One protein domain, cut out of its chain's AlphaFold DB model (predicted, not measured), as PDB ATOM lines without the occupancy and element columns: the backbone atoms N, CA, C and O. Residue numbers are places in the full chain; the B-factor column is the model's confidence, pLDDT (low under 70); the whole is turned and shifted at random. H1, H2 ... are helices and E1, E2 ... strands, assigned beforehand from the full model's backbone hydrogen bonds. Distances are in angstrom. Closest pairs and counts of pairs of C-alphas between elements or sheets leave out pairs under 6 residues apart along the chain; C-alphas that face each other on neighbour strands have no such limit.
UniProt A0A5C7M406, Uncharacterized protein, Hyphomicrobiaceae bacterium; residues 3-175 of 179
ATOM      1  N   LEU A   3     -16.047 -40.304  11.699       92.44
ATOM      2  CA  LEU A   3     -16.448 -41.534  12.392       92.44
ATOM      3  C   LEU A   3     -15.659 -42.766  11.922       92.44
ATOM      4  O   LEU A   3     -15.614 -43.095  10.738       92.44
ATOM      5  N   LEU A   4     -15.083 -43.513  12.859       93.06
ATOM      6  CA  LEU A   4     -14.522 -44.838  12.602       93.06
ATOM      7  C   LEU A   4     -15.435 -45.918  13.177       93.06
ATOM      8  O   LEU A   4     -15.651 -45.971  14.383       93.06
ATOM      9  N   ILE A   5     -15.903 -46.833  12.337       93.94
ATOM     10  CA  ILE A   5     -16.681 -47.997  12.761       93.94
ATOM     11  C   ILE A   5     -15.778 -49.227  12.732       93.94
ATOM     12  O   ILE A   5     -15.252 -49.607  11.684       93.94
ATOM     13  N   VAL A   6     -15.589 -49.865  13.885       92.44
ATOM     14  CA  VAL A   6     -14.782 -51.085  14.025       92.44
ATOM     15  C   VAL A   6     -15.708 -52.263  14.248       92.44
ATOM     16  O   VAL A   6     -16.388 -52.309  15.266       92.44
ATOM     17  N   TYR A   7     -15.737 -53.231  13.338       93.50
ATOM     18  CA  TYR A   7     -16.715 -54.317  13.401       93.50
ATOM     19  C   TYR A   7     -16.084 -55.694  13.583       93.50
ATOM     20  O   TYR A   7     -14.997 -55.986  13.081       93.50
ATOM     21  N   ALA A   8     -16.808 -56.582  14.261       92.00
ATOM     22  CA  ALA A   8     -16.367 -57.952  14.475       92.00
ATOM     23  C   ALA A   8     -16.569 -58.803  13.213       92.00
ATOM     24  O   ALA A   8     -17.706 -59.082  12.813       92.00
ATOM     25  N   THR A   9     -15.483 -59.300  12.613       91.06
ATOM     26  CA  THR A   9     -15.554 -60.086  11.360       91.06
ATOM     27  C   THR A   9     -16.285 -61.415  11.508       91.06
ATOM     28  O   THR A   9     -16.757 -61.984  10.530       91.06
ATOM     29  N   LEU A  10     -16.387 -61.929  12.736       86.50
ATOM     30  CA  LEU A  10     -17.155 -63.137  13.031       86.50
ATOM     31  C   LEU A  10     -18.664 -62.924  12.827       86.50
ATOM     32  O   LEU A  10     -19.383 -63.889  12.566       86.50
ATOM     33  N   MET A  11     -19.141 -61.675  12.905       85.19
ATOM     34  CA  MET A  11     -20.567 -61.335  12.907       85.19
ATOM     35  C   MET A  11     -21.010 -60.503  11.708       85.19
ATOM     36  O   MET A  11     -22.119 -60.713  11.222       85.19
ATOM     37  N   LEU A  12     -20.165 -59.638  11.157       90.38
ATOM     38  CA  LEU A  12     -20.505 -58.869   9.961       90.38
ATOM     39  C   LEU A  12     -19.563 -59.192   8.805       90.38
ATOM     40  O   LEU A  12     -18.354 -59.334   8.978       90.38
ATOM     41  N   THR A  13     -20.145 -59.300   7.612       93.12
ATOM     42  CA  THR A  13     -19.381 -59.223   6.366       93.12
ATOM     43  C   THR A  13     -19.057 -57.754   6.076       93.12
ATOM     44  O   THR A  13     -19.788 -56.883   6.553       93.12
ATOM     45  N   PRO A  14     -18.022 -57.453   5.269       94.94
ATOM     46  CA  PRO A  14     -17.708 -56.072   4.894       94.94
ATOM     47  C   PRO A  14     -18.913 -55.323   4.306       94.94
ATOM     48  O   PRO A  14     -19.213 -54.214   4.725       94.94
ATOM     49  N   ILE A  15     -19.671 -55.978   3.417       95.75
ATOM     50  CA  ILE A  15     -20.868 -55.397   2.789       95.75
ATOM     51  C   ILE A  15     -21.927 -55.046   3.841       95.75
ATOM     52  O   ILE A  15     -22.460 -53.943   3.839       95.75
ATOM     53  N   ARG A  16     -22.225 -55.962   4.773       95.12
ATOM     54  CA  ARG A  16     -23.225 -55.705   5.822       95.12
ATOM     55  C   ARG A  16     -22.767 -54.636   6.812       95.12
ATOM     56  O   ARG A  16     -23.615 -53.919   7.329       95.12
ATOM     57  N   ALA A  17     -21.466 -54.543   7.081       95.38
ATOM     58  CA  ALA A  17     -20.909 -53.503   7.939       95.38
ATOM     59  C   ALA A  17     -21.027 -52.114   7.295       95.38
ATOM     60  O   ALA A  17     -21.396 -51.167   7.980       95.38
ATOM     61  N   GLU A  18     -20.795 -52.006   5.985       97.50
ATOM     62  CA  GLU A  18     -21.026 -50.768   5.228       97.50
ATOM     63  C   GLU A  18     -22.504 -50.369   5.184       97.50
ATOM     64  O   GLU A  18     -22.823 -49.196   5.355       97.50
ATOM     65  N   VAL A  19     -23.419 -51.328   5.000       97.31
ATOM     66  CA  VAL A  19     -24.866 -51.050   5.046       97.31
ATOM     67  C   VAL A  19     -25.271 -50.526   6.422       97.31
ATOM     68  O   VAL A  19     -25.868 -49.457   6.502       97.31
ATOM     69  N   LEU A  20     -24.881 -51.220   7.499       96.44
ATOM     70  CA  LEU A  20     -25.145 -50.779   8.871       96.44
ATOM     71  C   LEU A  20     -24.603 -49.363   9.109       96.44
ATOM     72  O   LEU A  20     -25.321 -48.509   9.611       96.44
ATOM     73  N   ALA A  21     -23.356 -49.102   8.705       97.25
ATOM     74  CA  ALA A  21     -22.734 -47.790   8.831       97.25
ATOM     75  C   ALA A  21     -23.545 -46.694   8.131       97.25
ATOM     76  O   ALA A  21     -23.882 -45.690   8.753       97.25
ATOM     77  N   ARG A  22     -23.889 -46.893   6.855       97.88
ATOM     78  CA  ARG A  22     -24.635 -45.908   6.059       97.88
ATOM     79  C   ARG A  22     -26.021 -45.645   6.619       97.88
ATOM     80  O   ARG A  22     -26.416 -44.489   6.696       97.88
ATOM     81  N   GLU A  23     -26.745 -46.687   7.014       96.62
ATOM     82  CA  GLU A  23     -28.083 -46.531   7.585       96.62
ATOM     83  C   GLU A  23     -28.039 -45.821   8.944       96.62
ATOM     84  O   GLU A  23     -28.846 -44.928   9.192       96.62
ATOM     85  N   THR A  24     -27.074 -46.161   9.805       96.31
ATOM     86  CA  THR A  24     -26.892 -45.495  11.101       96.31
ATOM     87  C   THR A  24     -26.528 -44.024  10.922       96.31
ATOM     88  O   THR A  24     -27.122 -43.170  11.577       96.31
ATOM     89  N   ILE A  25     -25.592 -43.720  10.018       97.38
ATOM     90  CA  ILE A  25     -25.196 -42.344   9.695       97.38
ATOM     91  C   ILE A  25     -26.401 -41.574   9.157       97.38
ATOM     92  O   ILE A  25     -26.733 -40.531   9.705       97.38
ATOM     93  N   ALA A  26     -27.096 -42.108   8.149       96.00
ATOM     94  CA  ALA A  26     -28.258 -41.453   7.559       96.00
ATOM     95  C   ALA A  26     -29.337 -41.153   8.606       96.00
ATOM     96  O   ALA A  26     -29.919 -40.075   8.585       96.00
ATOM     97  N   ARG A  27     -29.576 -42.071   9.550       93.06
ATOM     98  CA  ARG A  27     -30.528 -41.850  10.644       93.06
ATOM     99  C   ARG A  27     -30.115 -40.680  11.528       93.06
ATOM    100  O   ARG A  27     -30.917 -39.787  11.765       93.06
ATOM    101  N   VAL A  28     -28.866 -40.670  11.986       95.12
ATOM    102  CA  VAL A  28     -28.354 -39.585  12.828       95.12
ATOM    103  C   VAL A  28     -28.378 -38.252  12.082       95.12
ATOM    104  O   VAL A  28     -28.875 -37.271  12.626       95.12
ATOM    105  N   GLU A  29     -27.902 -38.199  10.837       96.19
ATOM    106  CA  GLU A  29     -27.872 -36.950  10.071       96.19
ATOM    107  C   GLU A  29     -29.271 -36.404   9.763       96.19
ATOM    108  O   GLU A  29     -29.466 -35.191   9.820       96.19
ATOM    109  N   ASN A  30     -30.225 -37.277   9.420       94.81
ATOM    110  CA  ASN A  30     -31.586 -36.872   9.073       94.81
ATOM    111  C   ASN A  30     -32.362 -36.376  10.293       94.81
ATOM    112  O   ASN A  30     -33.080 -35.386  10.184       94.81
ATOM    113  N   ASP A  31     -32.206 -37.043  11.435       94.25
ATOM    114  CA  ASP A  31     -32.984 -36.722  12.628       94.25
ATOM    115  C   ASP A  31     -32.367 -35.554  13.413       94.25
ATOM    116  O   ASP A  31     -33.086 -34.726  13.959       94.25
ATOM    117  N   THR A  32     -31.033 -35.475  13.488       94.38
ATOM    118  CA  THR A  32     -30.337 -34.521  14.378       94.38
ATOM    119  C   THR A  32     -29.724 -33.329  13.646       94.38
ATOM    120  O   THR A  32     -29.378 -32.332  14.274       94.38
ATOM    121  N   GLY A  33     -29.522 -33.431  12.329       94.19
ATOM    122  CA  GLY A  33     -28.800 -32.433  11.534       94.19
ATOM    123  C   GLY A  33     -27.272 -32.455  11.690       94.19
ATOM    124  O   GLY A  33     -26.578 -31.779  10.926       94.19
ATOM    125  N   VAL A  34     -26.714 -33.243  12.617       93.06
ATOM    126  CA  VAL A  34     -25.258 -33.367  12.805       93.06
ATOM    127  C   VAL A  34     -24.633 -34.088  11.613       93.06
ATOM    128  O   VAL A  34     -25.029 -35.203  11.288       93.06
ATOM    129  N   LYS A  35     -23.620 -33.480  10.980       94.50
ATOM    130  CA  LYS A  35     -22.958 -34.039   9.790       94.50
ATOM    131  C   LYS A  35     -21.744 -34.912  10.105       94.50
ATOM    132  O   LYS A  35     -20.819 -34.520  10.831       94.50
ATOM    133  N   ILE A  36     -21.711 -36.085   9.480       93.19
ATOM    134  CA  ILE A  36     -20.611 -37.047   9.497       93.19
ATOM    135  C   ILE A  36     -19.848 -36.902   8.177       93.19
ATOM    136  O   ILE A  36     -20.067 -37.630   7.216       93.19
ATOM    137  N   GLU A  37     -18.947 -35.922   8.142       91.75
ATOM    138  CA  GLU A  37     -18.158 -35.528   6.965       91.75
ATOM    139  C   GLU A  37     -17.340 -36.673   6.364       91.75
ATOM    140  O   GLU A  37     -17.169 -36.758   5.150       91.75
ATOM    141  N   GLU A  38     -16.805 -37.546   7.216       92.25
ATOM    142  CA  GLU A  38     -15.994 -38.682   6.798       92.25
ATOM    143  C   GLU A  38     -16.320 -39.879   7.684       92.25
ATOM    144  O   GLU A  38     -16.371 -39.760   8.912       92.25
ATOM    145  N   TYR A  39     -16.482 -41.055   7.078       94.44
ATOM    146  CA  TYR A  39     -16.561 -42.295   7.832       94.44
ATOM    147  C   TYR A  39     -15.704 -43.397   7.218       94.44
ATOM    148  O   TYR A  39     -15.445 -43.434   6.014       94.44
ATOM    149  N   ARG A  40     -15.241 -44.315   8.067       93.50
ATOM    150  CA  ARG A  40     -14.503 -45.513   7.654       93.50
ATOM    151  C   ARG A  40     -15.004 -46.721   8.417       93.50
ATOM    152  O   ARG A  40     -15.231 -46.637   9.619       93.50
ATOM    153  N   VAL A  41     -15.073 -47.863   7.744       94.62
ATOM    154  CA  VAL A  41     -15.447 -49.141   8.356       94.62
ATOM    155  C   VAL A  41     -14.251 -50.083   8.309       94.62
ATOM    156  O   VAL A  41     -13.643 -50.277   7.254       94.62
ATOM    157  N   ILE A  42     -13.862 -50.647   9.454       92.44
ATOM    158  CA  ILE A  42     -12.685 -51.515   9.551       92.44
ATOM    159  C   ILE A  42     -12.978 -52.834  10.275       92.44
ATOM    160  O   ILE A  42     -13.640 -52.841  11.314       92.44
ATOM    161  N   PRO A  43     -12.460 -53.962   9.760       93.62
ATOM    162  CA  PRO A  43     -12.626 -55.261  10.395       93.62
ATOM    163  C   PRO A  43     -11.723 -55.428  11.621       93.62
ATOM    164  O   PRO A  43     -10.548 -55.060  11.598       93.62
ATOM    165  N   GLU A  44     -12.230 -56.116  12.641       90.44
ATOM    166  CA  GLU A  44     -11.456 -56.642  13.764       90.44
ATOM    167  C   GLU A  44     -11.858 -58.092  14.092       90.44
ATOM    168  O   GLU A  44     -13.035 -58.452  14.138       90.44
ATOM    169  N   LYS A  45     -10.857 -58.937  14.364       87.00
ATOM    170  CA  LYS A  45     -11.031 -60.363  14.692       87.00
ATOM    171  C   LYS A  45     -11.137 -60.625  16.197       87.00
ATOM    172  O   LYS A  45     -11.664 -61.658  16.593       87.00
ATOM    173  N   ARG A  46     -10.606 -59.728  17.031       83.25
ATOM    174  CA  ARG A  46     -10.453 -59.901  18.486       83.25
ATOM    175  C   ARG A  46     -11.570 -59.273  19.323       83.25
ATOM    176  O   ARG A  46     -11.461 -59.281  20.548       83.25
ATOM    177  N   LEU A  47     -12.621 -58.732  18.703       84.38
ATOM    178  CA  LEU A  47     -13.751 -58.183  19.454       84.38
ATOM    179  C   LEU A  47     -14.485 -59.302  20.193       84.38
ATOM    180  O   LEU A  47     -14.962 -60.266  19.588       84.38
ATOM    181  N   LYS A  48     -14.554 -59.166  21.517       84.44
ATOM    182  CA  LYS A  48     -15.261 -60.107  22.385       84.44
ATOM    183  C   LYS A  48     -16.761 -59.832  22.304       84.44
ATOM    184  O   LYS A  48     -17.186 -58.714  22.038       84.44
ATOM    185  N   ARG A  49     -17.566 -60.865  22.550       85.25
ATOM    186  CA  ARG A  49     -19.023 -60.727  22.659       85.25
ATOM    187  C   ARG A  49     -19.382 -59.820  23.837       85.25
ATOM    188  O   ARG A  49     -18.816 -60.005  24.911       85.25
ATOM    189  N   LEU A  50     -20.332 -58.910  23.642       81.38
ATOM    190  CA  LEU A  50     -20.846 -58.002  24.663       81.38
ATOM    191  C   LEU A  50     -21.993 -58.671  25.435       81.38
ATOM    192  O   LEU A  50     -23.145 -58.632  25.020       81.38
ATOM    193  N   ASP A  51     -21.665 -59.352  26.529       74.19
ATOM    194  CA  ASP A  51     -22.634 -60.057  27.375       74.19
ATOM    195  C   ASP A  51     -23.083 -59.171  28.538       74.19
ATOM    196  O   ASP A  51     -22.217 -58.679  29.257       74.19
ATOM    197  N   ILE A  52     -24.399 -59.024  28.749       67.25
ATOM    198  CA  ILE A  52     -24.983 -58.136  29.766       67.25
ATOM    199  C   ILE A  52     -24.408 -58.380  31.172       67.25
ATOM    200  O   ILE A  52     -24.152 -57.428  31.909       67.25
ATOM    201  N   LEU A  53     -24.112 -59.639  31.515       64.38
ATOM    202  CA  LEU A  53     -23.558 -60.017  32.820       64.38
ATOM    203  C   LEU A  53     -22.054 -59.748  32.944       64.38
ATOM    204  O   LEU A  53     -21.524 -59.669  34.050       64.38
ATOM    205  N   ARG A  54     -21.344 -59.643  31.817       66.12
ATOM    206  CA  ARG A  54     -19.892 -59.395  31.769       66.12
ATOM    207  C   ARG A  54     -19.549 -58.001  31.256       66.12
ATOM    208  O   ARG A  54     -18.361 -57.690  31.150       66.12
ATOM    209  N   THR A  55     -20.557 -57.179  30.956       64.50
ATOM    210  CA  THR A  55     -20.404 -55.845  30.369       64.50
ATOM    211  C   THR A  55     -19.361 -55.028  31.122       64.50
ATOM    212  O   THR A  55     -18.402 -54.637  30.469       64.50
ATOM    213  N   PRO A  56     -19.379 -54.895  32.467       64.88
ATOM    214  CA  PRO A  56     -18.408 -54.047  33.177       64.88
ATOM    215  C   PRO A  56     -16.936 -54.414  32.917       64.88
ATOM    216  O   PRO A  56     -16.107 -53.553  32.627       64.88
ATOM    217  N   ALA A  57     -16.597 -55.707  32.955       65.31
ATOM    218  CA  ALA A  57     -15.231 -56.172  32.707       65.31
ATOM    219  C   ALA A  57     -14.840 -56.062  31.225       65.31
ATOM    220  O   ALA A  57     -13.692 -55.763  30.888       65.31
ATOM    221  N   LEU A  58     -15.798 -56.295  30.326       67.00
ATOM    222  CA  LEU A  58     -15.591 -56.161  28.890       67.00
ATOM    223  C   LEU A  58     -15.422 -54.698  28.488       67.00
ATOM    224  O   LEU A  58     -14.586 -54.415  27.638       67.00
ATOM    225  N   LEU A  59     -16.147 -53.769  29.098       65.56
ATOM    226  CA  LEU A  59     -16.049 -52.340  28.815       65.56
ATOM    227  C   LEU A  59     -14.655 -51.808  29.111       65.56
ATOM    228  O   LEU A  59     -14.098 -51.099  28.284       65.56
ATOM    229  N   TYR A  60     -14.025 -52.240  30.205       67.69
ATOM    230  CA  TYR A  60     -12.639 -51.865  30.496       67.69
ATOM    231  C   TYR A  60     -11.644 -52.357  29.423       67.69
ATOM    232  O   TYR A  60     -10.729 -51.634  29.013       67.69
ATOM    233  N   ASP A  61     -11.835 -53.578  28.917       68.88
ATOM    234  CA  ASP A  61     -11.040 -54.114  27.805       68.88
ATOM    235  C   ASP A  61     -11.308 -53.358  26.492       68.88
ATOM    236  O   ASP A  61     -10.368 -53.064  25.748       68.88
ATOM    237  N   HIS A  62     -12.562 -52.987  26.220       67.00
ATOM    238  CA  HIS A  62     -12.945 -52.251  25.012       67.00
ATOM    239  C   HIS A  62     -12.579 -50.758  25.081       67.00
ATOM    240  O   HIS A  62     -12.228 -50.183  24.057       67.00
ATOM    241  N   GLN A  63     -12.513 -50.142  26.261       66.06
ATOM    242  CA  GLN A  63     -11.943 -48.804  26.459       66.06
ATOM    243  C   GLN A  63     -10.429 -48.804  26.202       66.06
ATOM    244  O   GLN A  63      -9.889 -47.891  25.568       66.06
ATOM    245  N   ARG A  64      -9.709 -49.853  26.631       68.94
ATOM    246  CA  ARG A  64      -8.300 -50.049  26.234       68.94
ATOM    247  C   ARG A  64      -8.167 -50.272  24.731       68.94
ATOM    248  O   ARG A  64      -7.232 -49.759  24.117       68.94
ATOM    249  N   PHE A  65      -9.118 -50.984  24.137       69.81
ATOM    250  CA  PHE A  65      -9.199 -51.177  22.697       69.81
ATOM    251  C   PHE A  65      -9.433 -49.850  21.957       69.81
ATOM    252  O   PHE A  65      -8.693 -49.557  21.025       69.81
ATOM    253  N   PHE A  66     -10.340 -48.991  22.430       71.50
ATOM    254  CA  PHE A  66     -10.550 -47.634  21.915       71.50
ATOM    255  C   PHE A  66      -9.245 -46.835  21.884       71.50
ATOM    256  O   PHE A  66      -8.885 -46.291  20.841       71.50
ATOM    257  N   ARG A  67      -8.466 -46.844  22.977       71.50
ATOM    258  CA  ARG A  67      -7.178 -46.128  23.032       71.50
ATOM    259  C   ARG A  67      -6.210 -46.548  21.924       71.50
ATOM    260  O   ARG A  67      -5.408 -45.719  21.509       71.50
ATOM    261  N   ARG A  68      -6.283 -47.786  21.419       72.88
ATOM    262  CA  ARG A  68      -5.467 -48.256  20.284       72.88
ATOM    263  C   ARG A  68      -5.853 -47.582  18.964       72.88
ATOM    264  O   ARG A  68      -4.964 -47.289  18.171       72.88
ATOM    265  N   TYR A  69      -7.142 -47.348  18.724       68.31
ATOM    266  CA  TYR A  69      -7.620 -46.675  17.507       68.31
ATOM    267  C   TYR A  69      -7.531 -45.158  17.625       68.31
ATOM    268  O   TYR A  69      -7.206 -44.503  16.640       68.31
ATOM    269  N   TRP A  70      -7.720 -44.630  18.836       66.12
ATOM    270  CA  TRP A  70      -7.587 -43.210  19.151       66.12
ATOM    271  C   TRP A  70      -6.134 -42.722  19.103       66.12
ATOM    272  O   TRP A  70      -5.806 -41.795  18.373       66.12
ATOM    273  N   ARG A  71      -5.214 -43.377  19.832       55.31
ATOM    274  CA  ARG A  71      -3.786 -42.989  19.882       55.31
ATOM    275  C   ARG A  71      -2.977 -43.452  18.665       55.31
ATOM    276  O   ARG A  71      -1.800 -43.131  18.560       55.31
ATOM    277  N   GLY A  72      -3.586 -44.222  17.764       46.66
ATOM    278  CA  GLY A  72      -2.937 -44.840  16.607       46.66
ATOM    279  C   GLY A  72      -2.892 -43.991  15.330       46.66
ATOM    280  O   GLY A  72      -2.585 -44.547  14.278       46.66
ATOM    281  N   GLY A  73      -3.215 -42.693  15.379       45.03
ATOM    282  CA  GLY A  73      -2.990 -41.783  14.247       45.03
ATOM    283  C   GLY A  73      -3.955 -41.951  13.067       45.03
ATOM    284  O   GLY A  73      -3.545 -41.857  11.913       45.03
ATOM    285  N   ARG A  74      -5.240 -42.215  13.323       52.94
ATOM    286  CA  ARG A  74      -6.287 -42.093  12.296       52.94
ATOM    287  C   ARG A  74      -7.119 -40.870  12.646       52.94
ATOM    288  O   ARG A  74      -7.602 -40.799  13.764       52.94
ATOM    289  N   ASN A  75      -7.261 -39.941  11.703       58.91
ATOM    290  CA  ASN A  75      -7.906 -38.622  11.827       58.91
ATOM    291  C   ASN A  75      -9.412 -38.658  12.189       58.91
ATOM    292  O   ASN A  75     -10.155 -37.779  11.777       58.91
ATOM    293  N   SER A  76      -9.905 -39.687  12.873       59.75
ATOM    294  CA  SER A  76     -11.301 -39.824  13.277       59.75
ATOM    295  C   SER A  76     -11.505 -39.191  14.649       59.75
ATOM    296  O   SER A  76     -10.763 -39.497  15.578       59.75
ATOM    297  N   SER A  77     -12.532 -38.351  14.788       79.56
ATOM    298  CA  SER A  77     -12.894 -37.747  16.073       79.56
ATOM    299  C   SER A  77     -13.754 -38.667  16.937       79.56
ATOM    300  O   SER A  77     -13.870 -38.427  18.133       79.56
ATOM    301  N   HIS A  78     -14.333 -39.722  16.356       90.06
ATOM    302  CA  HIS A  78     -15.217 -40.655  17.049       90.06
ATOM    303  C   HIS A  78     -14.989 -42.103  16.595       90.06
ATOM    304  O   HIS A  78     -14.677 -42.359  15.428       90.06
ATOM    305  N   VAL A  79     -15.166 -43.062  17.507       91.38
ATOM    306  CA  VAL A  79     -15.027 -44.500  17.246       91.38
ATOM    307  C   VAL A  79     -16.230 -45.267  17.794       91.38
ATOM    308  O   VAL A  79     -16.444 -45.304  19.001       91.38
ATOM    309  N   LEU A  80     -16.963 -45.948  16.916       92.94
ATOM    310  CA  LEU A  80     -18.044 -46.860  17.286       92.94
ATOM    311  C   LEU A  80     -17.599 -48.311  17.078       92.94
ATOM    312  O   LEU A  80     -17.243 -48.723  15.971       92.94
ATOM    313  N   ILE A  81     -17.613 -49.106  18.142       92.06
ATOM    314  CA  ILE A  81     -17.276 -50.530  18.098       92.06
ATOM    315  C   ILE A  81     -18.561 -51.343  17.928       92.06
ATOM    316  O   ILE A  81     -19.464 -51.270  18.748       92.06
ATOM    317  N   VAL A  82     -18.617 -52.183  16.902       93.00
ATOM    318  CA  VAL A  82     -19.723 -53.108  16.640       93.00
ATOM    319  C   VAL A  82     -19.266 -54.522  16.991       93.00
ATOM    320  O   VAL A  82     -18.630 -55.226  16.193       93.00
ATOM    321  N   ALA A  83     -19.555 -54.929  18.223       90.81
ATOM    322  CA  ALA A  83     -19.167 -56.217  18.788       90.81
ATOM    323  C   ALA A  83     -20.282 -57.264  18.616       90.81
ATOM    324  O   ALA A  83     -21.437 -56.912  18.407       90.81
ATOM    325  N   PRO A  84     -19.998 -58.574  18.711       90.12
ATOM    326  CA  PRO A  84     -21.053 -59.584  18.753       90.12
ATOM    327  C   PRO A  84     -21.968 -59.354  19.963       90.12
ATOM    328  O   PRO A  84     -21.473 -59.246  21.083       90.12
ATOM    329  N   ALA A  85     -23.283 -59.337  19.763       87.69
ATOM    330  CA  ALA A  85     -24.248 -59.240  20.851       87.69
ATOM    331  C   ALA A  85     -24.210 -60.482  21.755       87.69
ATOM    332  O   ALA A  85     -24.068 -61.625  21.295       87.69
ATOM    333  N   GLY A  86     -24.347 -60.236  23.055       81.19
ATOM    334  CA  GLY A  86     -24.639 -61.224  24.082       81.19
ATOM    335  C   GLY A  86     -26.014 -61.855  23.922       81.19
ATOM    336  O   GLY A  86     -26.790 -61.525  23.023       81.19
ATOM    337  N   ARG A  87     -26.324 -62.781  24.827       75.12
ATOM    338  CA  ARG A  87     -27.691 -63.260  25.018       75.12
ATOM    339  C   ARG A  87     -28.144 -62.914  26.420       75.12
ATOM    340  O   ARG A  87     -27.338 -62.929  27.346       75.12
ATOM    341  N   HIS A  88     -29.435 -62.659  26.569       70.50
ATOM    342  CA  HIS A  88     -30.021 -62.462  27.879       70.50
ATOM    343  C   HIS A  88     -29.903 -63.767  28.676       70.50
ATOM    344  O   HIS A  88     -30.325 -64.812  28.164       70.50
ATOM    345  N   PRO A  89     -29.395 -63.735  29.918       63.34
ATOM    346  CA  PRO A  89     -29.129 -64.944  30.696       63.34
ATOM    347  C   PRO A  89     -30.388 -65.764  30.994       63.34
ATOM    348  O   PRO A  89     -30.307 -66.982  31.104       63.34
ATOM    349  N   PHE A  90     -31.553 -65.113  31.076       65.19
ATOM    350  CA  PHE A  90     -32.816 -65.766  31.449       65.19
ATOM    351  C   PHE A  90     -33.763 -66.048  30.279       65.19
ATOM    352  O   PHE A  90     -34.595 -66.940  30.370       65.19
ATOM    353  N   PHE A  91     -33.647 -65.304  29.175       63.72
ATOM    354  CA  PHE A  91     -34.622 -65.360  28.075       63.72
ATOM    355  C   PHE A  91     -34.008 -65.854  26.762       63.72
ATOM    356  O   PHE A  91     -34.718 -66.015  25.778       63.72
ATOM    357  N   ASN A  92     -32.688 -66.091  26.727       65.25
ATOM    358  CA  ASN A  92     -31.937 -66.582  25.564       65.25
ATOM    359  C   ASN A  92     -32.116 -65.755  24.269       65.25
ATOM    360  O   ASN A  92     -31.703 -66.181  23.190       65.25
ATOM    361  N   VAL A  93     -32.698 -64.559  24.371       65.69
ATOM    362  CA  VAL A  93     -32.831 -63.596  23.278       65.69
ATOM    363  C   VAL A  93     -31.531 -62.807  23.120       65.69
ATOM    364  O   VAL A  93     -30.840 -62.576  24.119       65.69
ATOM    365  N   PRO A  94     -31.152 -62.394  21.899       68.44
ATOM    366  CA  PRO A  94     -30.020 -61.497  21.718       68.44
ATOM    367  C   PRO A  94     -30.238 -60.202  22.502       68.44
ATOM    368  O   PRO A  94     -31.272 -59.557  22.352       68.44
ATOM    369  N   THR A  95     -29.268 -59.817  23.325       67.75
ATOM    370  CA  THR A  95     -29.292 -58.524  24.012       67.75
ATOM    371  C   THR A  95     -28.523 -57.522  23.175       67.75
ATOM    372  O   THR A  95     -27.305 -57.648  23.030       67.75
ATOM    373  N   LEU A  96     -29.232 -56.536  22.630       72.69
ATOM    374  CA  LEU A  96     -28.626 -55.315  22.103       72.69
ATOM    375  C   LEU A  96     -28.196 -54.472  23.299       72.69
ATOM    376  O   LEU A  96     -28.894 -53.560  23.726       72.69
ATOM    377  N   THR A  97     -27.105 -54.883  23.928       78.38
ATOM    378  CA  THR A  97     -26.407 -54.051  24.895       78.38
ATOM    379  C   THR A  97     -25.504 -53.096  24.140       78.38
ATOM    380  O   THR A  97     -24.993 -53.418  23.063       78.38
ATOM    381  N   GLY A  98     -25.275 -51.940  24.729       85.69
ATOM    382  CA  GLY A  98     -24.273 -51.004  24.284       85.69
ATOM    383  C   GLY A  98     -23.854 -50.122  25.445       85.69
ATOM    384  O   GLY A  98     -24.404 -50.210  26.545       85.69
ATOM    385  N   GLU A  99     -22.786 -49.381  25.216       87.31
ATOM    386  CA  GLU A  99     -22.354 -48.312  26.094       87.31
ATOM    387  C   GLU A  99     -21.607 -47.284  25.268       87.31
ATOM    388  O   GLU A  99     -20.728 -47.619  24.468       87.31
ATOM    389  N   ALA A 100     -21.886 -46.025  25.538       89.69
ATOM    390  CA  ALA A 100     -21.197 -44.916  24.932       89.69
ATOM    391  C   ALA A 100     -20.873 -43.855  25.970       89.69
ATOM    392  O   ALA A 100     -21.585 -43.656  26.956       89.69
ATOM    393  N   MET A 101     -19.768 -43.157  25.735       88.94
ATOM    394  CA  MET A 101     -19.458 -41.961  26.491       88.94
ATOM    395  C   MET A 101     -20.388 -40.848  26.029       88.94
ATOM    396  O   MET A 101     -20.296 -40.419  24.881       88.94
ATOM    397  N   VAL A 102     -21.253 -40.377  26.928       91.94
ATOM    398  CA  VAL A 102     -22.134 -39.245  26.632       91.94
ATOM    399  C   VAL A 102     -21.289 -38.019  26.300       91.94
ATOM    400  O   VAL A 102     -20.398 -37.667  27.076       91.94
ATOM    401  N   CYS A 103     -21.566 -37.386  25.158       92.12
ATOM    402  CA  CYS A 103     -20.792 -36.254  24.646       92.12
ATOM    403  C   CYS A 103     -19.289 -36.591  24.562       92.12
ATOM    404  O   CYS A 103     -18.437 -35.948  25.183       92.12
ATOM    405  N   GLY A 104     -18.959 -37.676  23.859       88.94
ATOM    406  CA  GLY A 104     -17.621 -38.244  23.882       88.94
ATOM    407  C   GLY A 104     -17.258 -39.089  22.663       88.94
ATOM    408  O   GLY A 104     -18.106 -39.503  21.875       88.94
ATOM    409  N   PRO A 105     -15.959 -39.395  22.506       88.75
ATOM    410  CA  PRO A 105     -15.416 -39.897  21.249       88.75
ATOM    411  C   PRO A 105     -15.617 -41.401  21.034       88.75
ATOM    412  O   PRO A 105     -15.069 -41.948  20.075       88.75
ATOM    413  N   TRP A 106     -16.320 -42.118  21.915       89.69
ATOM    414  CA  TRP A 106     -16.407 -43.572  21.805       89.69
ATOM    415  C   TRP A 106     -17.733 -44.163  22.253       89.69
ATOM    416  O   TRP A 106     -18.344 -43.712  23.221       89.69
ATOM    417  N   GLY A 107     -18.099 -45.244  21.572       90.31
ATOM    418  CA  GLY A 107     -19.204 -46.112  21.937       90.31
ATOM    419  C   GLY A 107     -18.972 -47.543  21.475       90.31
ATOM    420  O   GLY A 107     -18.124 -47.823  20.620       90.31
ATOM    421  N   ILE A 108     -19.714 -48.469  22.062       89.94
ATOM    422  CA  ILE A 108     -19.750 -49.877  21.699       89.94
ATOM    423  C   ILE A 108     -21.197 -50.348  21.662       89.94
ATOM    424  O   ILE A 108     -21.973 -50.061  22.560       89.94
ATOM    425  N   VAL A 109     -21.538 -51.125  20.643       90.81
ATOM    426  CA  VAL A 109     -22.866 -51.705  20.460       90.81
ATOM    427  C   VAL A 109     -22.759 -53.187  20.125       90.81
ATOM    428  O   VAL A 109     -21.869 -53.630  19.387       90.81
ATOM    429  N   GLY A 110     -23.672 -53.978  20.677       90.19
ATOM    430  CA  GLY A 110     -23.860 -55.380  20.346       90.19
ATOM    431  C   GLY A 110     -24.648 -55.561  19.047       90.19
ATOM    432  O   GLY A 110     -25.756 -55.062  18.902       90.19
ATOM    433  N   TYR A 111     -24.108 -56.355  18.127       91.50
ATOM    434  CA  TYR A 111     -24.745 -56.751  16.873       91.50
ATOM    435  C   TYR A 111     -25.204 -58.208  16.894       91.50
ATOM    436  O   TYR A 111     -24.425 -59.122  17.194       91.50
ATOM    437  N   SER A 112     -26.440 -58.454  16.467       89.62
ATOM    438  CA  SER A 112     -27.013 -59.793  16.350       89.62
ATOM    439  C   SER A 112     -27.496 -60.092  14.934       89.62
ATOM    440  O   SER A 112     -28.386 -59.429  14.409       89.62
ATOM    441  N   ARG A 113     -26.990 -61.190  14.351       88.25
ATOM    442  CA  ARG A 113     -27.498 -61.745  13.080       88.25
ATOM    443  C   ARG A 113     -28.922 -62.295  13.177       88.25
ATOM    444  O   ARG A 113     -29.558 -62.479  12.149       88.25
ATOM    445  N   ALA A 114     -29.378 -62.610  14.388       86.50
ATOM    446  CA  ALA A 114     -30.727 -63.113  14.627       86.50
ATOM    447  C   ALA A 114     -31.777 -61.991  14.647       86.50
ATOM    448  O   ALA A 114     -32.966 -62.284  14.688       86.50
ATOM    449  N   LEU A 115     -31.344 -60.726  14.630       85.06
ATOM    450  CA  LEU A 115     -32.225 -59.571  14.560       85.06
ATOM    451  C   LEU A 115     -32.196 -58.966  13.148       85.06
ATOM    452  O   LEU A 115     -31.151 -59.008  12.485       85.06
ATOM    453  N   PRO A 116     -33.315 -58.383  12.684       88.25
ATOM    454  CA  PRO A 116     -33.350 -57.573  11.472       88.25
ATOM    455  C   PRO A 116     -32.261 -56.493  11.452       88.25
ATOM    456  O   PRO A 116     -31.831 -56.004  12.501       88.25
ATOM    457  N   MET A 117     -31.818 -56.097  10.252       89.81
ATOM    458  CA  MET A 117     -30.782 -55.063  10.120       89.81
ATOM    459  C   MET A 117     -31.218 -53.760  10.788       89.81
ATOM    460  O   MET A 117     -30.466 -53.233  11.597       89.81
ATOM    461  N   TRP A 118     -32.456 -53.325  10.547       89.38
ATOM    462  CA  TRP A 118     -32.978 -52.073  11.086       89.38
ATOM    463  C   TRP A 118     -32.908 -52.002  12.620       89.38
ATOM    464  O   TRP A 118     -32.577 -50.956  13.161       89.38
ATOM    465  N   ILE A 119     -33.117 -53.114  13.334       88.31
ATOM    466  CA  ILE A 119     -32.983 -53.153  14.799       88.31
ATOM    467  C   ILE A 119     -31.528 -52.900  15.222       88.31
ATOM    468  O   ILE A 119     -31.268 -52.135  16.149       88.31
ATOM    469  N   ASN A 120     -30.566 -53.517  14.528       91.31
ATOM    470  CA  ASN A 120     -29.145 -53.264  14.775       91.31
ATOM    471  C   ASN A 120     -28.762 -51.818  14.415       91.31
ATOM    472  O   ASN A 120     -27.951 -51.216  15.114       91.31
ATOM    473  N   THR A 121     -29.364 -51.257  13.362       93.31
ATOM    474  CA  THR A 121     -29.194 -49.856  12.961       93.31
ATOM    475  C   THR A 121     -29.682 -48.907  14.054       93.31
ATOM    476  O   THR A 121     -28.954 -47.978  14.397       93.31
ATOM    477  N   ILE A 122     -30.857 -49.158  14.646       91.75
ATOM    478  CA  ILE A 122     -31.393 -48.359  15.760       91.75
ATOM    479  C   ILE A 122     -30.479 -48.438  16.981       91.75
ATOM    480  O   ILE A 122     -30.156 -47.402  17.550       91.75
ATOM    481  N   ALA A 123     -30.003 -49.629  17.350       91.75
ATOM    482  CA  ALA A 123     -29.071 -49.772  18.470       91.75
ATOM    483  C   ALA A 123     -27.752 -49.018  18.220       91.75
ATOM    484  O   ALA A 123     -27.241 -48.341  19.104       91.75
ATOM    485  N   ALA A 124     -27.205 -49.083  17.005       94.69
ATOM    486  CA  ALA A 124     -26.002 -48.332  16.658       94.69
ATOM    487  C   ALA A 124     -26.245 -46.811  16.647       94.69
ATOM    488  O   ALA A 124     -25.380 -46.056  17.087       94.69
ATOM    489  N   ALA A 125     -27.416 -46.363  16.183       95.62
ATOM    490  CA  ALA A 125     -27.817 -44.959  16.233       95.62
ATOM    491  C   ALA A 125     -28.012 -44.475  17.676       95.62
ATOM    492  O   ALA A 125     -27.603 -43.365  17.981       95.62
ATOM    493  N   HIS A 126     -28.555 -45.309  18.565       94.94
ATOM    494  CA  HIS A 126     -28.697 -45.021  19.993       94.94
ATOM    495  C   HIS A 126     -27.343 -44.730  20.649       94.94
ATOM    496  O   HIS A 126     -27.149 -43.667  21.235       94.94
ATOM    497  N   GLU A 127     -26.366 -45.624  20.475       94.94
ATOM    498  CA  GLU A 127     -25.026 -45.412  21.039       94.94
ATOM    499  C   GLU A 127     -24.319 -44.207  20.408       94.94
ATOM    500  O   GLU A 127     -23.636 -43.450  21.097       94.94
ATOM    501  N   LEU A 128     -24.508 -43.973  19.105       96.00
ATOM    502  CA  LEU A 128     -23.989 -42.768  18.458       96.00
ATOM    503  C   LEU A 128     -24.687 -41.497  18.977       96.00
ATOM    504  O   LEU A 128     -24.047 -40.461  19.112       96.00
ATOM    505  N   GLY A 129     -25.968 -41.583  19.332       96.38
ATOM    506  CA  GLY A 129     -26.731 -40.530  19.996       96.38
ATOM    507  C   GLY A 129     -26.127 -40.129  21.335       96.38
ATOM    508  O   GLY A 129     -25.897 -38.944  21.578       96.38
ATOM    509  N   HIS A 130     -25.782 -41.116  22.165       95.75
ATOM    510  CA  HIS A 130     -25.015 -40.886  23.387       95.75
ATOM    511  C   HIS A 130     -23.681 -40.196  23.096       95.75
ATOM    512  O   HIS A 130     -23.407 -39.144  23.672       95.75
ATOM    513  N   MET A 131     -22.886 -40.714  22.153       94.56
ATOM    514  CA  MET A 131     -21.610 -40.094  21.754       94.56
ATOM    515  C   MET A 131     -21.771 -38.615  21.374       94.56
ATOM    516  O   MET A 131     -20.917 -37.797  21.706       94.56
ATOM    517  N   LEU A 132     -22.890 -38.260  20.738       95.31
ATOM    518  CA  LEU A 132     -23.214 -36.892  20.339       95.31
ATOM    519  C   LEU A 132     -23.789 -36.013  21.458       95.31
ATOM    520  O   LEU A 132     -23.870 -34.802  21.261       95.31
ATOM    521  N   GLY A 133     -24.146 -36.584  22.610       95.06
ATOM    522  CA  GLY A 133     -24.559 -35.848  23.808       95.06
ATOM    523  C   GLY A 133     -25.942 -36.185  24.355       95.06
ATOM    524  O   GLY A 133     -26.265 -35.705  25.438       95.06
ATOM    525  N   ALA A 134     -26.740 -37.005  23.667       95.56
ATOM    526  CA  ALA A 134     -28.077 -37.348  24.143       95.56
ATOM    527  C   ALA A 134     -28.023 -38.288  25.356       95.56
ATOM    528  O   ALA A 134     -27.258 -39.255  25.377       95.56
ATOM    529  N   ASN A 135     -28.881 -38.061  26.342       94.00
ATOM    530  CA  ASN A 135     -29.174 -39.019  27.399       94.00
ATOM    531  C   ASN A 135     -30.357 -39.905  27.002       94.00
ATOM    532  O   ASN A 135     -30.997 -39.723  25.964       94.00
ATOM    533  N   HIS A 136     -30.662 -40.885  27.851       91.88
ATOM    534  CA  HIS A 136     -31.898 -41.636  27.696       91.88
ATOM    535  C   HIS A 136     -33.115 -40.710  27.768       91.88
ATOM    536  O   HIS A 136     -33.260 -39.931  28.710       91.88
ATOM    537  N   SER A 137     -34.029 -40.867  26.814       85.44
ATOM    538  CA  SER A 137     -35.309 -40.171  26.815       85.44
ATOM    539  C   SER A 137     -36.378 -41.022  27.509       85.44
ATOM    540  O   SER A 137     -36.450 -42.232  27.271       85.44
ATOM    541  N   PRO A 138     -37.254 -40.424  28.339       80.25
ATOM    542  CA  PRO A 138     -38.449 -41.102  28.835       80.25
ATOM    543  C   PRO A 138     -39.530 -41.230  27.751       80.25
ATOM    544  O   PRO A 138     -40.470 -42.008  27.907       80.25
ATOM    545  N   ARG A 139     -39.423 -40.456  26.660       80.94
ATOM    546  CA  ARG A 139     -40.316 -40.548  25.506       80.94
ATOM    547  C   ARG A 139     -39.841 -41.669  24.593       80.94
ATOM    548  O   ARG A 139     -38.647 -41.912  24.444       80.94
ATOM    549  N   ALA A 140     -40.798 -42.342  23.965       77.12
ATOM    550  CA  ALA A 140     -40.474 -43.341  22.964       77.12
ATOM    551  C   ALA A 140     -39.732 -42.694  21.786       77.12
ATOM    552  O   ALA A 140     -40.163 -41.667  21.272       77.12
ATOM    553  N   GLY A 141     -38.626 -43.309  21.380       85.69
ATOM    554  CA  GLY A 141     -37.735 -42.824  20.333       85.69
ATOM    555  C   GLY A 141     -36.444 -43.636  20.330       85.69
ATOM    556  O   GLY A 141     -36.337 -44.635  21.048       85.69
ATOM    557  N   ILE A 142     -35.452 -43.202  19.549       89.94
ATOM    558  CA  ILE A 142     -34.152 -43.888  19.469       89.94
ATOM    559  C   ILE A 142     -33.487 -43.959  20.843       89.94
ATOM    560  O   ILE A 142     -33.004 -45.021  21.207       89.94
ATOM    561  N   MET A 143     -33.534 -42.881  21.631       92.19
ATOM    562  CA  MET A 143     -32.886 -42.798  22.948       92.19
ATOM    563  C   MET A 143     -33.699 -43.415  24.097       92.19
ATOM    564  O   MET A 143     -33.399 -43.178  25.266       92.19
ATOM    565  N   PHE A 144     -34.743 -44.194  23.815       86.50
ATOM    566  CA  PHE A 144     -35.541 -44.826  24.862       86.50
ATOM    567  C   PHE A 144     -34.777 -45.982  25.532       86.50
ATOM    568  O   PHE A 144     -34.233 -46.852  24.856       86.50
ATOM    569  N   SER A 145     -34.755 -46.020  26.868       71.19
ATOM    570  CA  SER A 145     -33.888 -46.930  27.639       71.19
ATOM    571  C   SER A 145     -34.323 -48.403  27.647       71.19
ATOM    572  O   SER A 145     -33.533 -49.280  28.002       71.19
ATOM    573  N   ALA A 146     -35.565 -48.719  27.259       60.44
ATOM    574  CA  ALA A 146     -36.079 -50.089  27.268       60.44
ATOM    575  C   ALA A 146     -36.128 -50.699  25.856       60.44
ATOM    576  O   ALA A 146     -37.164 -50.718  25.188       60.44
ATOM    577  N   ALA A 147     -35.001 -51.298  25.456       55.06
ATOM    578  CA  ALA A 147     -34.819 -52.037  24.204       55.06
ATOM    579  C   ALA A 147     -35.919 -53.071  23.835       55.06
ATOM    580  O   ALA A 147     -36.178 -53.222  22.640       55.06
ATOM    581  N   PRO A 148     -36.609 -53.771  24.769       51.09
ATOM    582  CA  PRO A 148     -37.665 -54.721  24.398       51.09
ATOM    583  C   PRO A 148     -38.849 -54.079  23.663       51.09
ATOM    584  O   PRO A 148     -39.451 -54.716  22.808       51.09
ATOM    585  N   GLN A 149     -39.148 -52.807  23.943       54.41
ATOM    586  CA  GLN A 149     -40.299 -52.100  23.366       54.41
ATOM    587  C   GLN A 149     -40.003 -51.511  21.977       54.41
ATOM    588  O   GLN A 149     -40.906 -51.015  21.309       54.41
ATOM    589  N   ILE A 150     -38.745 -51.567  21.526       60.12
ATOM    590  CA  ILE A 150     -38.326 -51.099  20.198       60.12
ATOM    591  C   ILE A 150     -38.777 -52.090  19.114       60.12
ATOM    592  O   ILE A 150     -39.149 -51.679  18.020       60.12
ATOM    593  N   ALA A 151     -38.800 -53.393  19.422       59.12
ATOM    594  CA  ALA A 151     -39.201 -54.438  18.477       59.12
ATOM    595  C   ALA A 151     -40.717 -54.475  18.200       59.12
ATOM    596  O   ALA A 151     -41.138 -55.066  17.210       59.12
ATOM    597  N   GLU A 152     -41.522 -53.851  19.061       62.84
ATOM    598  CA  GLU A 152     -42.983 -53.767  18.929       62.84
ATOM    599  C   GLU A 152     -43.439 -52.506  18.178       62.84
ATOM    600  O   GLU A 152     -44.629 -52.336  17.916       62.84
ATOM    601  N   ARG A 153     -42.506 -51.611  17.825       66.75
ATOM    602  CA  ARG A 153     -42.796 -50.335  17.160       66.75
ATOM    603  C   ARG A 153     -42.469 -50.381  15.677       66.75
ATOM    604  O   ARG A 153     -41.607 -51.143  15.235       66.75
ATOM    605  N   SER A 154     -43.145 -49.528  14.910       70.06
ATOM    606  CA  SER A 154     -42.767 -49.313  13.519       70.06
ATOM    607  C   SER A 154     -41.395 -48.633  13.464       70.06
ATOM    608  O   SER A 154     -41.048 -47.809  14.313       70.06
ATOM    609  N   GLN A 155     -40.591 -48.980  12.460       74.75
ATOM    610  CA  GLN A 155     -39.293 -48.343  12.238       74.75
ATOM    611  C   GLN A 155     -39.434 -46.826  12.012       74.75
ATOM    612  O   GLN A 155     -38.519 -46.069  12.326       74.75
ATOM    613  N   GLU A 156     -40.559 -46.377  11.466       71.50
ATOM    614  CA  GLU A 156     -40.835 -44.975  11.142       71.50
ATOM    615  C   GLU A 156     -41.037 -44.126  12.408       71.50
ATOM    616  O   GLU A 156     -40.590 -42.982  12.456       71.50
ATOM    617  N   ASP A 157     -41.578 -44.718  13.475       74.88
ATOM    618  CA  ASP A 157     -41.822 -44.030  14.751       74.88
ATOM    619  C   ASP A 157     -40.556 -43.854  15.607       74.88
ATOM    620  O   ASP A 157     -40.576 -43.168  16.628       74.88
ATOM    621  N   LEU A 158     -39.441 -44.486  15.228       85.94
ATOM    622  CA  LEU A 158     -38.201 -44.489  16.004       85.94
ATOM    623  C   LEU A 158     -37.226 -43.422  15.503       85.94
ATOM    624  O   LEU A 158     -36.297 -43.738  14.758       85.94
ATOM    625  N   HIS A 159     -37.414 -42.184  15.946       90.62
ATOM    626  CA  HIS A 159     -36.540 -41.042  15.657       90.62
ATOM    627  C   HIS A 159     -35.892 -40.479  16.934       90.62
ATOM    628  O   HIS A 159     -36.281 -40.836  18.056       90.62
ATOM    629  N   PHE A 160     -34.881 -39.624  16.780       92.44
ATOM    630  CA  PHE A 160     -34.413 -38.780  17.884       92.44
ATOM    631  C   PHE A 160     -35.492 -37.761  18.252       92.44
ATOM    632  O   PHE A 160     -36.018 -37.074  17.386       92.44
ATOM    633  N   THR A 161     -35.828 -37.669  19.537       92.81
ATOM    634  CA  THR A 161     -36.821 -36.709  20.027       92.81
ATOM    635  C   THR A 161     -36.221 -35.308  20.136       92.81
ATOM    636  O   THR A 161     -35.004 -35.164  20.262       92.81
ATOM    637  N   ASP A 162     -37.070 -34.279  20.169       93.75
ATOM    638  CA  ASP A 162     -36.644 -32.879  20.333       93.75
ATOM    639  C   ASP A 162     -35.752 -32.665  21.568       93.75
ATOM    640  O   ASP A 162     -34.778 -31.911  21.518       93.75
ATOM    641  N   ASP A 163     -36.045 -33.372  22.666       93.06
ATOM    642  CA  ASP A 163     -35.247 -33.322  23.894       93.06
ATOM    643  C   ASP A 163     -33.820 -33.843  23.623       93.06
ATOM    644  O   ASP A 163     -32.842 -33.171  23.942       93.06
ATOM    645  N   SER A 164     -33.687 -34.996  22.952       95.00
ATOM    646  CA  SER A 164     -32.381 -35.560  22.580       95.00
ATOM    647  C   SER A 164     -31.627 -34.679  21.580       95.00
ATOM    648  O   SER A 164     -30.409 -34.541  21.682       95.00
ATOM    649  N   ILE A 165     -32.326 -34.063  20.623       95.75
ATOM    650  CA  ILE A 165     -31.724 -33.129  19.658       95.75
ATOM    651  C   ILE A 165     -31.184 -31.891  20.385       95.75
ATOM    652  O   ILE A 165     -30.087 -31.422  20.080       95.75
ATOM    653  N   THR A 166     -31.915 -31.386  21.380       94.94
ATOM    654  CA  THR A 166     -31.473 -30.258  22.212       94.94
ATOM    655  C   THR A 166     -30.187 -30.598  22.964       94.94
ATOM    656  O   THR A 166     -29.213 -29.850  22.870       94.94
ATOM    657  N   GLU A 167     -30.129 -31.755  23.627       95.38
ATOM    658  CA  GLU A 167     -28.925 -32.218  24.338       95.38
ATOM    659  C   GLU A 167     -27.714 -32.380  23.405       95.38
ATOM    660  O   GLU A 167     -26.595 -31.981  23.741       95.38
ATOM    661  N   ILE A 168     -27.936 -32.918  22.201       95.06
ATOM    662  CA  ILE A 168     -26.893 -33.038  21.176       95.06
ATOM    663  C   ILE A 168     -26.363 -31.654  20.788       95.06
ATOM    664  O   ILE A 168     -25.152 -31.428  20.807       95.06
ATOM    665  N   ASN A 169     -27.244 -30.700  20.490       93.81
ATOM    666  CA  ASN A 169     -26.848 -29.339  20.116       93.81
ATOM    667  C   ASN A 169     -26.063 -28.632  21.236       93.81
ATOM    668  O   ASN A 169     -25.086 -27.918  20.976       93.81
ATOM    669  N   GLU A 170     -26.433 -28.860  22.495       93.50
ATOM    670  CA  GLU A 170     -25.685 -28.351  23.645       93.50
ATOM    671  C   GLU A 170     -24.285 -28.964  23.770       93.50
ATOM    672  O   GLU A 170     -23.338 -28.261  24.125       93.50
ATOM    673  N   CYS A 171     -24.127 -30.255  23.475       92.06
ATOM    674  CA  CYS A 171     -22.817 -30.906  23.458       92.06
ATOM    675  C   CYS A 171     -21.937 -30.366  22.317       92.06
ATOM    676  O   CYS A 171     -20.774 -30.005  22.533       92.06
ATOM    677  N   GLN A 172     -22.497 -30.245  21.108       84.81
ATOM    678  CA  GLN A 172     -21.753 -29.777  19.935       84.81
ATOM    679  C   GLN A 172     -21.302 -28.316  20.075       84.81
ATOM    680  O   GLN A 172     -20.205 -27.978  19.644       84.81
ATOM    681  N   SER A 173     -22.092 -27.457  20.729       83.12
ATOM    682  CA  SER A 173     -21.729 -26.044  20.928       83.12
ATOM    683  C   SER A 173     -20.616 -25.819  21.961       83.12
ATOM    684  O   SER A 173     -19.931 -24.798  21.914       83.12
ATOM    685  N   LYS A 174     -20.402 -26.770  22.881       73.50
ATOM    686  CA  LYS A 174     -19.349 -26.710  23.914       73.50
ATOM    687  C   LYS A 174     -18.011 -27.284  23.450       73.50
ATOM    688  O   LYS A 174     -16.996 -27.072  24.111       73.50
ATOM    689  N   THR A 175     -17.999 -28.017  22.341       58.41
ATOM    690  CA  THR A 175     -16.781 -28.607  21.784       58.41
ATOM    691  C   THR A 175     -16.093 -27.553  20.912       58.41
ATOM    692  O   THR A 175     -16.710 -27.096  19.951       58.41
TER     693      THR A 175
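What this domain is: This is residues 3 to 175 of the 179 residues of an uncharacterized protein of Hyphomicrobiaceae bacterium (UniProt A0A5C7M406). A twisted sheet of five strands makes the middle layer of three, with H1 and H3 packed over one face and H2 over the other. H4 lies off the sheet, beyond the last residues of H1 and H3, and the long loop of residues 133 to 161 leads to it. The printed part has 173 residues, with four named helices and five named strands in the order E1, H1, E2, H2, E3, E4, E5, H3, H4; the sheet is mixed, in the order E2, E1, E3, E5, E4, and the class is mixed, helices and strands. The whole is compact and rounded, with a radius of gyration of the C-alphas of 14.9 A and spans of 41 by 36 by 30 A.

Where its parts are: E1, residues 3 to 8, begins at C-alpha 3 (-16.448, -41.534, 12.392). H1 is residues 14 to 32, 26.7 A long, and E2 is residues 38 to 44, 19.8 A. H2, residues 55 to 70, measures 21.2 A, and E3, residues 78 to 84, 19.9 A. E4 is residues 98 to 100 and E5 residues 106 to 111. H3, residues 117 to 132, measures 22.2 A. H4, residues 162 to 174, is 18.7 A long and ends at C-alpha 174 (-19.349, -26.710, 23.914).

How they stand to each other: E1 is parallel to E2, with N 5 and O 40 2.8 A apart, and to E3, with N 6 and O 80 2.9 A apart. E3 and E5 are parallel, with N 109 and O 81 2.8 A apart; E5 and E4 form an antiparallel hairpin, with N 108 and O 99 2.7 A apart. E1, H1, E2 form a strand-helix-strand unit, two parallel neighbours joined through a helix; E2, H2, E3 form a split one, with E1 between its strands. Both crossovers are right-handed. H1 is at a height of 9.1 A over the sheet, H3 at 8.2 A on the same face and H2 at 9.3 A on the opposite face. H1 touches H3 with residues 20 to 28 alone, at a steep tilt of 54 degrees; the closest C-alphas, of Thr 24 and Ala 125, are 5.2 A apart. H4 touches H3, closest at the C-alphas of Leu 132 and Ile 168, 5.4 A. Every O i to N i+4 pair is within hydrogen-bond range in H1 and H3, 11 of 12 in H2 and 8 of 9 in H4.

The domain as a whole: The C-alphas farthest apart, of Phe 90 and Ser 173, are 42.6 A apart. The printed part has no cut; the long links are E3 to E4 and H3 to H4. Mean pLDDT of the printed part is 83.5, with residues 52 to 65, 69 to 76, 89 to 95, 146 to 153 and 175 under 70.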